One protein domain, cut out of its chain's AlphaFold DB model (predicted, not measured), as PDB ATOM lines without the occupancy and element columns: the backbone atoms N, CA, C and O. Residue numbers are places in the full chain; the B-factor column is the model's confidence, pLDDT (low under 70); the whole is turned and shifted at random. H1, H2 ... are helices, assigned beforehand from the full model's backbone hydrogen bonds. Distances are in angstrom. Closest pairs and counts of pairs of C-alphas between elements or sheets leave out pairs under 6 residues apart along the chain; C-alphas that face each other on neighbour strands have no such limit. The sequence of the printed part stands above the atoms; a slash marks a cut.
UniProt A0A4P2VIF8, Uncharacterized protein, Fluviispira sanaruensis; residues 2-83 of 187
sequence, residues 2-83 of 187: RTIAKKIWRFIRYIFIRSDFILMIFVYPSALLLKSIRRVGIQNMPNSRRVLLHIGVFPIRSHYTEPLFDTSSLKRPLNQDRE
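What this domain is: This is residues 2 to 83 of the 187 residues of an uncharacterized protein of Fluviispira sanaruensis (UniProt A0A4P2VIF8). Three helices follow one another in an open, drawn-out path: H1 and residues 20 to 30 of H2 stick out at one end, H1 making a corner with H2, while H3 folds back near H2 in the body; of the long stretch with no named element, residues 56 to 83, the last part, residues 74 to 83, sticks out as a tail. The printed part has 82 residues with three named helices, H1, H2 and H3 in that order, and no named strand; it is all helix. It is extended, with a radius of gyration of the C-alphas of 18.1 A and spans of 55 by 38 by 27 A.

Where its parts are: Find C-alpha 2 at (380.396, 274.312, 243.228); from there H1, residues 2 to 18, runs 24.9 A. H2, residues 20 to 40, runs 29.3 A, with a kink of 37 degrees near residue 27. H3, residues 46 to 55, runs 14.3 A to C-alpha 55 at (369.935, 256.932, 228.199).

How they stand to each other: H1 and H2 meet only through their link, Ser 19. H2 and H3 are near each other, with 5 pairs of C-alphas within 10 A. H1 and H3 are apart. Every O i to N i+4 pair is within hydrogen-bond range in H1 and H3, and 14 of 17 in H2.

The domain as a whole: The C-alphas farthest apart, of Ile 4 and Glu 83, are 56.5 A apart. Residues 2 to 30 and 74 to 83 stand free. The printed part has no cut, and both links between helices are tight. Mean pLDDT of the printed part is 91.4; residue 2 is under 70.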
ATOM      1  N   ARG A   2     379.705 275.613 243.441       65.00
ATOM      2  CA  ARG A   2     380.396 274.312 243.228       65.00
ATOM      3  C   ARG A   2     380.537 273.413 244.474       65.00
ATOM      4  O   ARG A   2     380.630 272.200 244.339       65.00
ATOM      5  N   THR A   3     380.555 273.974 245.682       76.56
ATOM      6  CA  THR A   3     380.736 273.230 246.947       76.56
ATOM      7  C   THR A   3     379.445 272.592 247.469       76.56
ATOM      8  O   THR A   3     379.482 271.482 247.996       76.56
ATOM      9  N   ILE A   4     378.301 273.252 247.268       80.62
ATOM     10  CA  ILE A   4     376.974 272.763 247.675       80.62
ATOM     11  C   ILE A   4     376.541 271.603 246.772       80.62
ATOM     12  O   ILE A   4     376.186 270.545 247.282       80.62
ATOM     13  N   ALA A   5     376.695 271.737 245.448       84.25
ATOM     14  CA  ALA A   5     376.415 270.656 244.499       84.25
ATOM     15  C   ALA A   5     377.253 269.394 244.785       84.25
ATOM     16  O   ALA A   5     376.735 268.280 244.767       84.25
ATOM     17  N   LYS A   6     378.536 269.560 245.146       83.56
ATOM     18  CA  LYS A   6     379.401 268.446 245.569       83.56
ATOM     19  C   LYS A   6     378.918 267.784 246.864       83.56
ATOM     20  O   LYS A   6     378.980 266.563 246.964       83.56
ATOM     21  N   LYS A   7     378.445 268.553 247.853       84.94
ATOM     22  CA  LYS A   7     377.875 267.995 249.094       84.94
ATOM     23  C   LYS A   7     376.576 267.230 248.824       84.94
ATOM     24  O   LYS A   7     376.446 266.108 249.304       84.94
ATOM     25  N   ILE A   8     375.680 267.786 248.007       89.62
ATOM     26  CA  ILE A   8     374.427 267.133 247.595       89.62
ATOM     27  C   ILE A   8     374.723 265.820 246.862       89.62
ATOM     28  O   ILE A   8     374.182 264.783 247.226       89.62
ATOM     29  N   TRP A   9     375.646 265.820 245.895       89.94
ATOM     30  CA  TRP A   9     376.008 264.604 245.161       89.94
ATOM     31  C   TRP A   9     376.614 263.523 246.067       89.94
ATOM     32  O   TRP A   9     376.291 262.345 245.932       89.94
ATOM     33  N   ARG A  10     377.447 263.913 247.043       87.50
ATOM     34  CA  ARG A  10     377.984 262.982 248.053       87.50
ATOM     35  C   ARG A  10     376.878 262.372 248.913       87.50
ATOM     36  O   ARG A  10     376.943 261.181 249.199       87.50
ATOM     37  N   PHE A  11     375.879 263.165 249.296       90.25
ATOM     38  CA  PHE A  11     374.731 262.694 250.067       90.25
ATOM     39  C   PHE A  11     373.842 261.738 249.257       90.25
ATOM     40  O   PHE A  11     373.534 260.648 249.730       90.25
ATOM     41  N   ILE A  12     373.522 262.083 248.005       89.12
ATOM     42  CA  ILE A  12     372.766 261.209 247.091       89.12
ATOM     43  C   ILE A  12     373.500 259.881 246.887       89.12
ATOM     44  O   ILE A  12     372.906 258.817 247.039       89.12
ATOM     45  N   ARG A  13     374.808 259.924 246.608       88.25
ATOM     46  CA  ARG A  13     375.639 258.721 246.462       88.25
ATOM     47  C   ARG A  13     375.621 257.858 247.725       88.25
ATOM     48  O   ARG A  13     375.563 256.637 247.620       88.25
ATOM     49  N   TYR A  14     375.683 258.474 248.905       90.25
ATOM     50  CA  TYR A  14     375.620 257.757 250.178       90.25
ATOM     51  C   TYR A  14     374.292 257.009 250.345       90.25
ATOM     52  O   TYR A  14     374.307 255.824 250.673       90.25
ATOM     53  N   ILE A  15     373.165 257.669 250.058       90.94
ATOM     54  CA  ILE A  15     371.840 257.033 250.085       90.94
ATOM     55  C   ILE A  15     371.786 255.872 249.088       90.94
ATOM     56  O   ILE A  15     371.407 254.769 249.467       90.94
ATOM     57  N   PHE A  16     372.225 256.099 247.846       88.75
ATOM     58  CA  PHE A  16     372.130 255.114 246.768       88.75
ATOM     59  C   PHE A  16     372.874 253.809 247.091       88.75
ATOM     60  O   PHE A  16     372.334 252.723 246.901       88.75
ATOM     61  N   ILE A  17     374.083 253.915 247.657       87.62
ATOM     62  CA  ILE A  17     374.883 252.755 248.085       87.62
ATOM     63  C   ILE A  17     374.179 251.978 249.206       87.62
ATOM     64  O   ILE A  17     374.236 250.754 249.242       87.62
ATOM     65  N   ARG A  18     373.509 252.665 250.140       91.00
ATOM     66  CA  ARG A  18     372.795 252.000 251.245       91.00
ATOM     67  C   ARG A  18     371.467 251.389 250.811       91.00
ATOM     68  O   ARG A  18     371.008 250.452 251.453       91.00
ATOM     69  N   SER A  19     370.884 251.876 249.719       90.94
ATOM     70  CA  SER A  19     369.674 251.312 249.121       90.94
ATOM     71  C   SER A  19     369.926 250.132 248.174       90.94
ATOM     72  O   SER A  19     368.978 249.679 247.540       90.94
ATOM     73  N   ASP A  20     371.157 249.621 248.058       92.56
ATOM     74  CA  ASP A  20     371.525 248.592 247.072       92.56
ATOM     75  C   ASP A  20     370.622 247.345 247.115       92.56
ATOM     76  O   ASP A  20     370.091 246.935 246.086       92.56
ATOM     77  N   PHE A  21     370.317 246.819 248.308       92.69
ATOM     78  CA  PHE A  21     369.396 245.682 248.468       92.69
ATOM     79  C   PHE A  21     367.997 245.945 247.895       92.69
ATOM     80  O   PHE A  21     367.387 245.051 247.312       92.69
ATOM     81  N   ILE A  22     367.494 247.173 248.044       93.62
ATOM     82  CA  ILE A  22     366.195 247.575 247.494       93.62
ATOM     83  C   ILE A  22     366.313 247.720 245.976       93.62
ATOM     84  O   ILE A  22     365.443 247.261 245.250       93.62
ATOM     85  N   LEU A  23     367.398 248.311 245.474       93.62
ATOM     86  CA  LEU A  23     367.623 248.462 244.036       93.62
ATOM     87  C   LEU A  23     367.777 247.109 243.332       93.62
ATOM     88  O   LEU A  23     367.286 246.946 242.215       93.62
ATOM     89  N   MET A  24     368.384 246.121 243.992       94.94
ATOM     90  CA  MET A  24     368.589 244.775 243.456       94.94
ATOM     91  C   MET A  24     367.281 244.126 242.978       94.94
ATOM     92  O   MET A  24     367.277 243.485 241.923       94.94
ATOM     93  N   ILE A  25     366.161 244.346 243.683       95.56
ATOM     94  CA  ILE A  25     364.849 243.788 243.304       95.56
ATOM     95  C   ILE A  25     364.357 244.315 241.948       95.56
ATOM     96  O   ILE A  25     363.638 243.616 241.241       95.56
ATOM     97  N   PHE A  26     364.781 245.521 241.559       95.38
ATOM     98  CA  PHE A  26     364.463 246.140 240.271       95.38
ATOM     99  C   PHE A  26     365.529 245.843 239.212       95.38
ATOM    100  O   PHE A  26     365.208 245.670 238.032       95.38
ATOM    101  N   VAL A  27     366.800 245.756 239.617       95.88
ATOM    102  CA  VAL A  27     367.926 245.458 238.720       95.88
ATOM    103  C   VAL A  27     367.822 244.041 238.166       95.88
ATOM    104  O   VAL A  27     368.020 243.853 236.969       95.88
ATOM    105  N   TYR A  28     367.466 243.049 238.985       96.94
ATOM    106  CA  TYR A  28     367.392 241.653 238.550       96.94
ATOM    107  C   TYR A  28     366.397 241.403 237.392       96.94
ATOM    108  O   TYR A  28     366.825 240.910 236.340       96.94
ATOM    109  N   PRO A  29     365.102 241.776 237.486       97.06
ATOM    110  CA  PRO A  29     364.167 241.617 236.370       97.06
ATOM    111  C   PRO A  29     364.557 242.476 235.160       97.06
ATOM    112  O   PRO A  29     364.424 242.032 234.018       97.06
ATOM    113  N   SER A  30     365.117 243.667 235.393       96.31
ATOM    114  CA  SER A  30     365.629 244.533 234.325       96.31
ATOM    115  C   SER A  30     366.782 243.862 233.567       96.31
ATOM    116  O   SER A  30     366.799 243.860 232.337       96.31
ATOM    117  N   ALA A  31     367.713 243.209 234.268       96.06
ATOM    118  CA  ALA A  31     368.807 242.452 233.665       96.06
ATOM    119  C   ALA A  31     368.298 241.256 232.842       96.06
ATOM    120  O   ALA A  31     368.807 241.010 231.748       96.06
ATOM    121  N   LEU A  32     367.267 240.539 233.307       96.56
ATOM    122  CA  LEU A  32     366.633 239.452 232.543       96.56
ATOM    123  C   LEU A  32     365.968 239.954 231.253       96.56
ATOM    124  O   LEU A  32     366.116 239.329 230.194       96.56
ATOM    125  N   LEU A  33     365.286 241.100 231.315       95.44
ATOM    126  CA  LEU A  33     364.701 241.754 230.147       95.44
ATOM    127  C   LEU A  33     365.788 242.161 229.142       95.44
ATOM    128  O   LEU A  33     365.722 241.790 227.970       95.44
ATOM    129  N   LEU A  34     366.829 242.859 229.602       95.81
ATOM    130  CA  LEU A  34     367.948 243.298 228.761       95.81
ATOM    131  C   LEU A  34     368.709 242.110 228.152       95.81
ATOM    132  O   LEU A  34     369.076 242.144 226.975       95.81
ATOM    133  N   LYS A  35     368.885 241.020 228.908       94.75
ATOM    134  CA  LYS A  35     369.460 239.763 228.408       94.75
ATOM    135  C   LYS A  35     368.609 239.164 227.290       94.75
ATOM    136  O   LYS A  35     369.165 238.671 226.311       94.75
ATOM    137  N   SER A  36     367.284 239.224 227.412       93.94
ATOM    138  CA  SER A  36     366.352 238.739 226.388       93.94
ATOM    139  C   SER A  36     366.414 239.598 225.122       93.94
ATOM    140  O   SER A  36     366.560 239.051 224.031       93.94
ATOM    141  N   ILE A  37     366.448 240.928 225.268       93.94
ATOM    142  CA  ILE A  37     366.653 241.878 224.159       93.94
ATOM    143  C   ILE A  37     367.954 241.562 223.403       93.94
ATOM    144  O   ILE A  37     367.967 241.429 222.180       93.94
ATOM    145  N   ARG A  38     369.063 241.365 224.127       94.00
ATOM    146  CA  ARG A  38     370.360 241.000 223.532       94.00
ATOM    147  C   ARG A  38     370.402 239.575 222.971       94.00
ATOM    148  O   ARG A  38     371.293 239.265 222.187       94.00
ATOM    149  N   ARG A  39     369.494 238.682 223.374       90.69
ATOM    150  CA  ARG A  39     369.395 237.319 222.824       90.69
ATOM    151  C   ARG A  39     368.681 237.291 221.478       90.69
ATOM    152  O   ARG A  39     369.130 236.569 220.598       90.69
ATOM    153  N   VAL A  40     367.617 238.075 221.326       91.62
ATOM    154  CA  VAL A  40     366.873 238.208 220.060       91.62
ATOM    155  C   VAL A  40     367.681 238.974 219.003       91.62
ATOM    156  O   VAL A  40     367.512 238.759 217.805       91.62
ATOM    157  N   GLY A  41     368.588 239.843 219.449       89.62
ATOM    158  CA  GLY A  41     369.387 240.705 218.587       89.62
ATOM    159  C   GLY A  41     368.849 242.127 218.639       89.62
ATOM    160  O   GLY A  41     367.747 242.418 218.179       89.62
ATOM    161  N   ILE A  42     369.644 243.032 219.208       91.56
ATOM    162  CA  ILE A  42     369.269 244.440 219.400       91.56
ATOM    163  C   ILE A  42     368.988 245.163 218.074       91.56
ATOM    164  O   ILE A  42     368.215 246.119 218.037       91.56
ATOM    165  N   GLN A  43     369.609 244.704 216.989       88.12
ATOM    166  CA  GLN A  43     369.402 245.199 215.633       88.12
ATOM    167  C   GLN A  43     367.955 245.006 215.163       88.12
ATOM    168  O   GLN A  43     367.439 245.833 214.419       88.12
ATOM    169  N   ASN A  44     367.268 243.986 215.689       91.50
ATOM    170  CA  ASN A  44     365.871 243.683 215.391       91.50
ATOM    171  C   ASN A  44     364.899 244.450 216.313       91.50
ATOM    172  O   ASN A  44     363.687 244.296 216.196       91.50
ATOM    173  N   MET A  45     365.405 245.272 217.248       92.44
ATOM    174  CA  MET A  45     364.613 245.978 218.268       92.44
ATOM    175  C   MET A  45     364.915 247.491 218.266       92.44
ATOM    176  O   MET A  45     365.492 248.018 219.225       92.44
ATOM    177  N   PRO A  46     364.526 248.234 217.208       94.44
ATOM    178  CA  PRO A  46     364.970 249.614 216.981       94.44
ATOM    179  C   PRO A  46     364.541 250.593 218.083       94.44
ATOM    180  O   PRO A  46     365.313 251.479 218.452       94.44
ATOM    181  N   ASN A  47     363.345 250.420 218.653       96.44
ATOM    182  CA  ASN A  47     362.848 251.284 219.727       96.44
ATOM    183  C   ASN A  47     363.639 251.076 221.025       96.44
ATOM    184  O   ASN A  47     364.128 252.044 221.605       96.44
ATOM    185  N   SER A  48     363.849 249.821 221.436       94.62
ATOM    186  CA  SER A  48     364.674 249.488 222.603       94.62
ATOM    187  C   SER A  48     366.114 249.967 222.420       94.62
ATOM    188  O   SER A  48     366.685 250.564 223.330       94.62
ATOM    189  N   ARG A  49     366.686 249.786 221.221       95.50
ATOM    190  CA  ARG A  49     368.016 250.302 220.875       95.50
ATOM    191  C   ARG A  49     368.092 251.820 221.035       95.50
ATOM    192  O   ARG A  49     369.041 252.308 221.639       95.50
ATOM    193  N   ARG A  50     367.103 252.563 220.528       96.94
ATOM    194  CA  ARG A  50     367.059 254.031 220.634       96.94
ATOM    195  C   ARG A  50     367.004 254.491 222.090       96.94
ATOM    196  O   ARG A  50     367.754 255.387 222.450       96.94
ATOM    197  N   VAL A  51     366.168 253.859 222.918       96.50
ATOM    198  CA  VAL A  51     366.052 254.186 224.351       96.50
ATOM    199  C   VAL A  51     367.376 253.949 225.078       96.50
ATOM    200  O   VAL A  51     367.860 254.845 225.763       96.50
ATOM    201  N   LEU A  52     368.003 252.786 224.882       95.56
ATOM    202  CA  LEU A  52     369.285 252.452 225.514       95.56
ATOM    203  C   LEU A  52     370.401 253.427 225.114       95.56
ATOM    204  O   LEU A  52     371.148 253.902 225.969       95.56
ATOM    205  N   LEU A  53     370.476 253.777 223.826       95.69
ATOM    206  CA  LEU A  53     371.447 254.755 223.329       95.69
ATOM    207  C   LEU A  53     371.172 256.172 223.846       95.69
ATOM    208  O   LEU A  53     372.117 256.885 224.159       95.69
ATOM    209  N   HIS A  54     369.904 256.571 223.966       97.31
ATOM    210  CA  HIS A  54     369.531 257.887 224.486       97.31
ATOM    211  C   HIS A  54     369.841 258.033 225.981       97.31
ATOM    212  O   HIS A  54     370.340 259.070 226.406       97.31
ATOM    213  N   ILE A  55     369.587 256.984 226.770       96.31
ATOM    214  CA  ILE A  55     369.935 256.932 228.199       96.31
ATOM    215  C   ILE A  55     371.459 256.830 228.395       96.31
ATOM    216  O   ILE A  55     371.977 257.229 229.435       96.31
ATOM    217  N   GLY A  56     372.185 256.306 227.403       95.94
ATOM    218  CA  GLY A  56     373.634 256.113 227.468       95.94
ATOM    219  C   GLY A  56     374.050 254.849 228.225       95.94
ATOM    220  O   GLY A  56     375.169 254.778 228.726       95.94
ATOM    221  N   VAL A  57     373.170 253.845 228.318       94.00
ATOM    222  CA  VAL A  57     373.448 252.557 228.975       94.00
ATOM    223  C   VAL A  57     373.171 251.426 227.997       94.00
ATOM    224  O   VAL A  57     372.045 251.264 227.532       94.00
ATOM    225  N   PHE A  58     374.190 250.615 227.702       93.62
ATOM    226  CA  PHE A  58     374.070 249.501 226.766       93.62
ATOM    227  C   PHE A  58     374.431 248.163 227.432       93.62
ATOM    228  O   PHE A  58     375.545 248.021 227.936       93.62
ATOM    229  N   PRO A  59     373.520 247.173 227.445       93.44
ATOM    230  CA  PRO A  59     373.784 245.886 228.072       93.44
ATOM    231  C   PRO A  59     374.713 245.031 227.204       93.44
ATOM    232  O   PRO A  59     374.426 244.786 226.030       93.44
ATOM    233  N   ILE A  60     375.776 244.518 227.818       93.94
ATOM    234  CA  ILE A  60     376.646 243.487 227.243       93.94
ATOM    235  C   ILE A  60     376.356 242.128 227.889       93.94
ATOM    236  O   ILE A  60     375.986 242.035 229.060       93.94
ATOM    237  N   ARG A  61     376.468 241.061 227.104       92.19
ATOM    238  CA  ARG A  61     376.290 239.674 227.533       92.19
ATOM    239  C   ARG A  61     377.637 239.018 227.747       92.19
ATOM    240  O   ARG A  61     378.568 239.254 226.989       92.19
ATOM    241  N   SER A  62     377.699 238.100 228.710       91.62
ATOM    242  CA  SER A  62     378.829 237.175 228.831       91.62
ATOM    243  C   SER A  62     378.775 236.198 227.647       91.62
ATOM    244  O   SER A  62     378.033 235.213 227.661       91.62
ATOM    245  N   HIS A  63     379.423 236.576 226.544       89.50
ATOM    246  CA  HIS A  63     379.462 235.859 225.272       89.50
ATOM    247  C   HIS A  63     380.786 236.146 224.559       89.50
ATOM    248  O   HIS A  63     381.287 237.263 224.627       89.50
ATOM    249  N   TYR A  64     381.329 235.163 223.838       85.25
ATOM    250  CA  TYR A  64     382.677 235.237 223.258       85.25
ATOM    251  C   TYR A  64     382.860 236.324 222.182       85.25
ATOM    252  O   TYR A  64     383.984 236.713 221.892       85.25
ATOM    253  N   THR A  65     381.770 236.802 221.575       84.00
ATOM    254  CA  THR A  65     381.783 237.881 220.568       84.00
ATOM    255  C   THR A  65     381.615 239.275 221.170       84.00
ATOM    256  O   THR A  65     381.577 240.254 220.429       84.00
ATOM    257  N   GLU A  66     381.411 239.377 222.483       90.62
ATOM    258  CA  GLU A  66     381.221 240.645 223.184       90.62
ATOM    259  C   GLU A  66     382.448 240.967 224.051       90.62
ATOM    260  O   GLU A  66     383.206 240.058 224.398       90.62
ATOM    261  N   PRO A  67     382.677 242.247 224.406       91.38
ATOM    262  CA  PRO A  67     383.782 242.618 225.280       91.38
ATOM    263  C   PRO A  67     383.761 241.834 226.595       91.38
ATOM    264  O   PRO A  67     382.715 241.677 227.229       91.38
ATOM    265  N   LEU A  68     384.936 241.379 227.026       91.00
ATOM    266  CA  LEU A  68     385.092 240.668 228.288       91.00
ATOM    267  C   LEU A  68     384.850 241.624 229.467       91.00
ATOM    268  O   LEU A  68     385.591 242.587 229.647       91.00
ATOM    269  N   PHE A  69     383.843 241.331 230.288       90.81
ATOM    270  CA  PHE A  69     383.580 242.037 231.552       90.81
ATOM    271  C   PHE A  69     383.522 241.096 232.758       90.81
ATOM    272  O   PHE A  69     383.781 241.518 233.880       90.81
ATOM    273  N   ASP A  70     383.189 239.826 232.530       90.44
ATOM    274  CA  ASP A  70     383.164 238.794 233.556       90.44
ATOM    275  C   ASP A  70     384.463 237.984 233.512       90.44
ATOM    276  O   ASP A  70     384.660 237.118 232.656       90.44
ATOM    277  N   THR A  71     385.364 238.284 234.444       91.00
ATOM    278  CA  THR A  71     386.664 237.619 234.564       91.00
ATOM    279  C   THR A  71     386.615 236.346 235.406       91.00
ATOM    280  O   THR A  71     387.624 235.652 235.485       91.00
ATOM    281  N   SER A  72     385.463 235.986 235.989       90.75
ATOM    282  CA  SER A  72     385.333 234.791 236.842       90.75
ATOM    283  C   SER A  72     385.625 233.484 236.096       90.75
ATOM    284  O   SER A  72     386.049 232.497 236.694       90.75
ATOM    285  N   SER A  73     385.445 233.490 234.773       86.25
ATOM    286  CA  SER A  73     385.734 232.357 233.889       86.25
ATOM    287  C   SER A  73     387.212 232.232 233.490       86.25
ATOM    288  O   SER A  73     387.604 231.227 232.886       86.25
ATOM    289  N   LEU A  74     388.053 233.222 233.812       90.25
ATOM    290  CA  LEU A  74     389.471 233.202 233.463       90.25
ATOM    291  C   LEU A  74     390.226 232.212 234.350       90.25
ATOM    292  O   LEU A  74     390.346 232.385 235.558       90.25
ATOM    293  N   LYS A  75     390.801 231.183 233.723       90.50
ATOM    294  CA  LYS A  75     391.649 230.195 234.409       90.50
ATOM    295  C   LYS A  75     393.099 230.656 234.576       90.50
ATOM    296  O   LYS A  75     393.833 230.068 235.362       90.50
ATOM    297  N   ARG A  76     393.533 231.630 233.772       90.00
ATOM    298  CA  ARG A  76     394.911 232.135 233.698       90.00
ATOM    299  C   ARG A  76     394.902 233.627 233.334       90.00
ATOM    300  O   ARG A  76     393.938 234.069 232.700       90.00
ATOM    301  N   PRO A  77     395.945 234.392 233.700       91.00
ATOM    302  CA  PRO A  77     396.116 235.774 233.257       91.00
ATOM    303  C   PRO A  77     396.133 235.898 231.726       91.00
ATOM    304  O   PRO A  77     396.684 235.046 231.034       91.00
ATOM    305  N   LEU A  78     395.551 236.975 231.190       89.94
ATOM    306  CA  LEU A  78     395.474 237.215 229.738       89.94
ATOM    307  C   LEU A  78     396.813 237.627 229.113       89.94
ATOM    308  O   LEU A  78     396.989 237.487 227.908       89.94
ATOM    309  N   ASN A  79     397.728 238.154 229.924       92.56
ATOM    310  CA  ASN A  79     399.082 238.537 229.526       92.56
ATOM    311  C   ASN A  79     400.088 237.386 229.652       92.56
ATOM    312  O   ASN A  79     401.262 237.580 229.357       92.56
ATOM    313  N   GLN A  80     399.659 236.228 230.155       94.06
ATOM    314  CA  GLN A  80     400.516 235.062 230.226       94.06
ATOM    315  C   GLN A  80     400.556 234.396 228.853       94.06
ATOM    316  O   GLN A  80     399.507 234.073 228.285       94.06
ATOM    317  N   ASP A  81     401.764 234.136 228.365       90.44
ATOM    318  CA  ASP A  81     401.950 233.364 227.146       90.44
ATOM    319  C   ASP A  81     401.309 231.981 227.280       90.44
ATOM    320  O   ASP A  81     401.383 231.303 228.312       90.44
ATOM    321  N   ARG A  82     400.625 231.565 226.215       90.00
ATOM    322  CA  ARG A  82     399.970 230.264 226.163       90.00
ATOM    323  C   ARG A  82     400.916 229.254 225.533       90.00
ATOM    324  O   ARG A  82     401.168 229.308 224.334       90.00
ATOM    325  N   GLU A  83     401.335 228.272 226.318       88.62
ATOM    326  CA  GLU A  83     401.976 227.074 225.783       88.62
ATOM    327  C   GLU A  83     400.955 226.258 224.979       88.62
ATOM    328  O   GLU A  83     399.952 225.771 225.512       88.62
TER     329      GLU A  83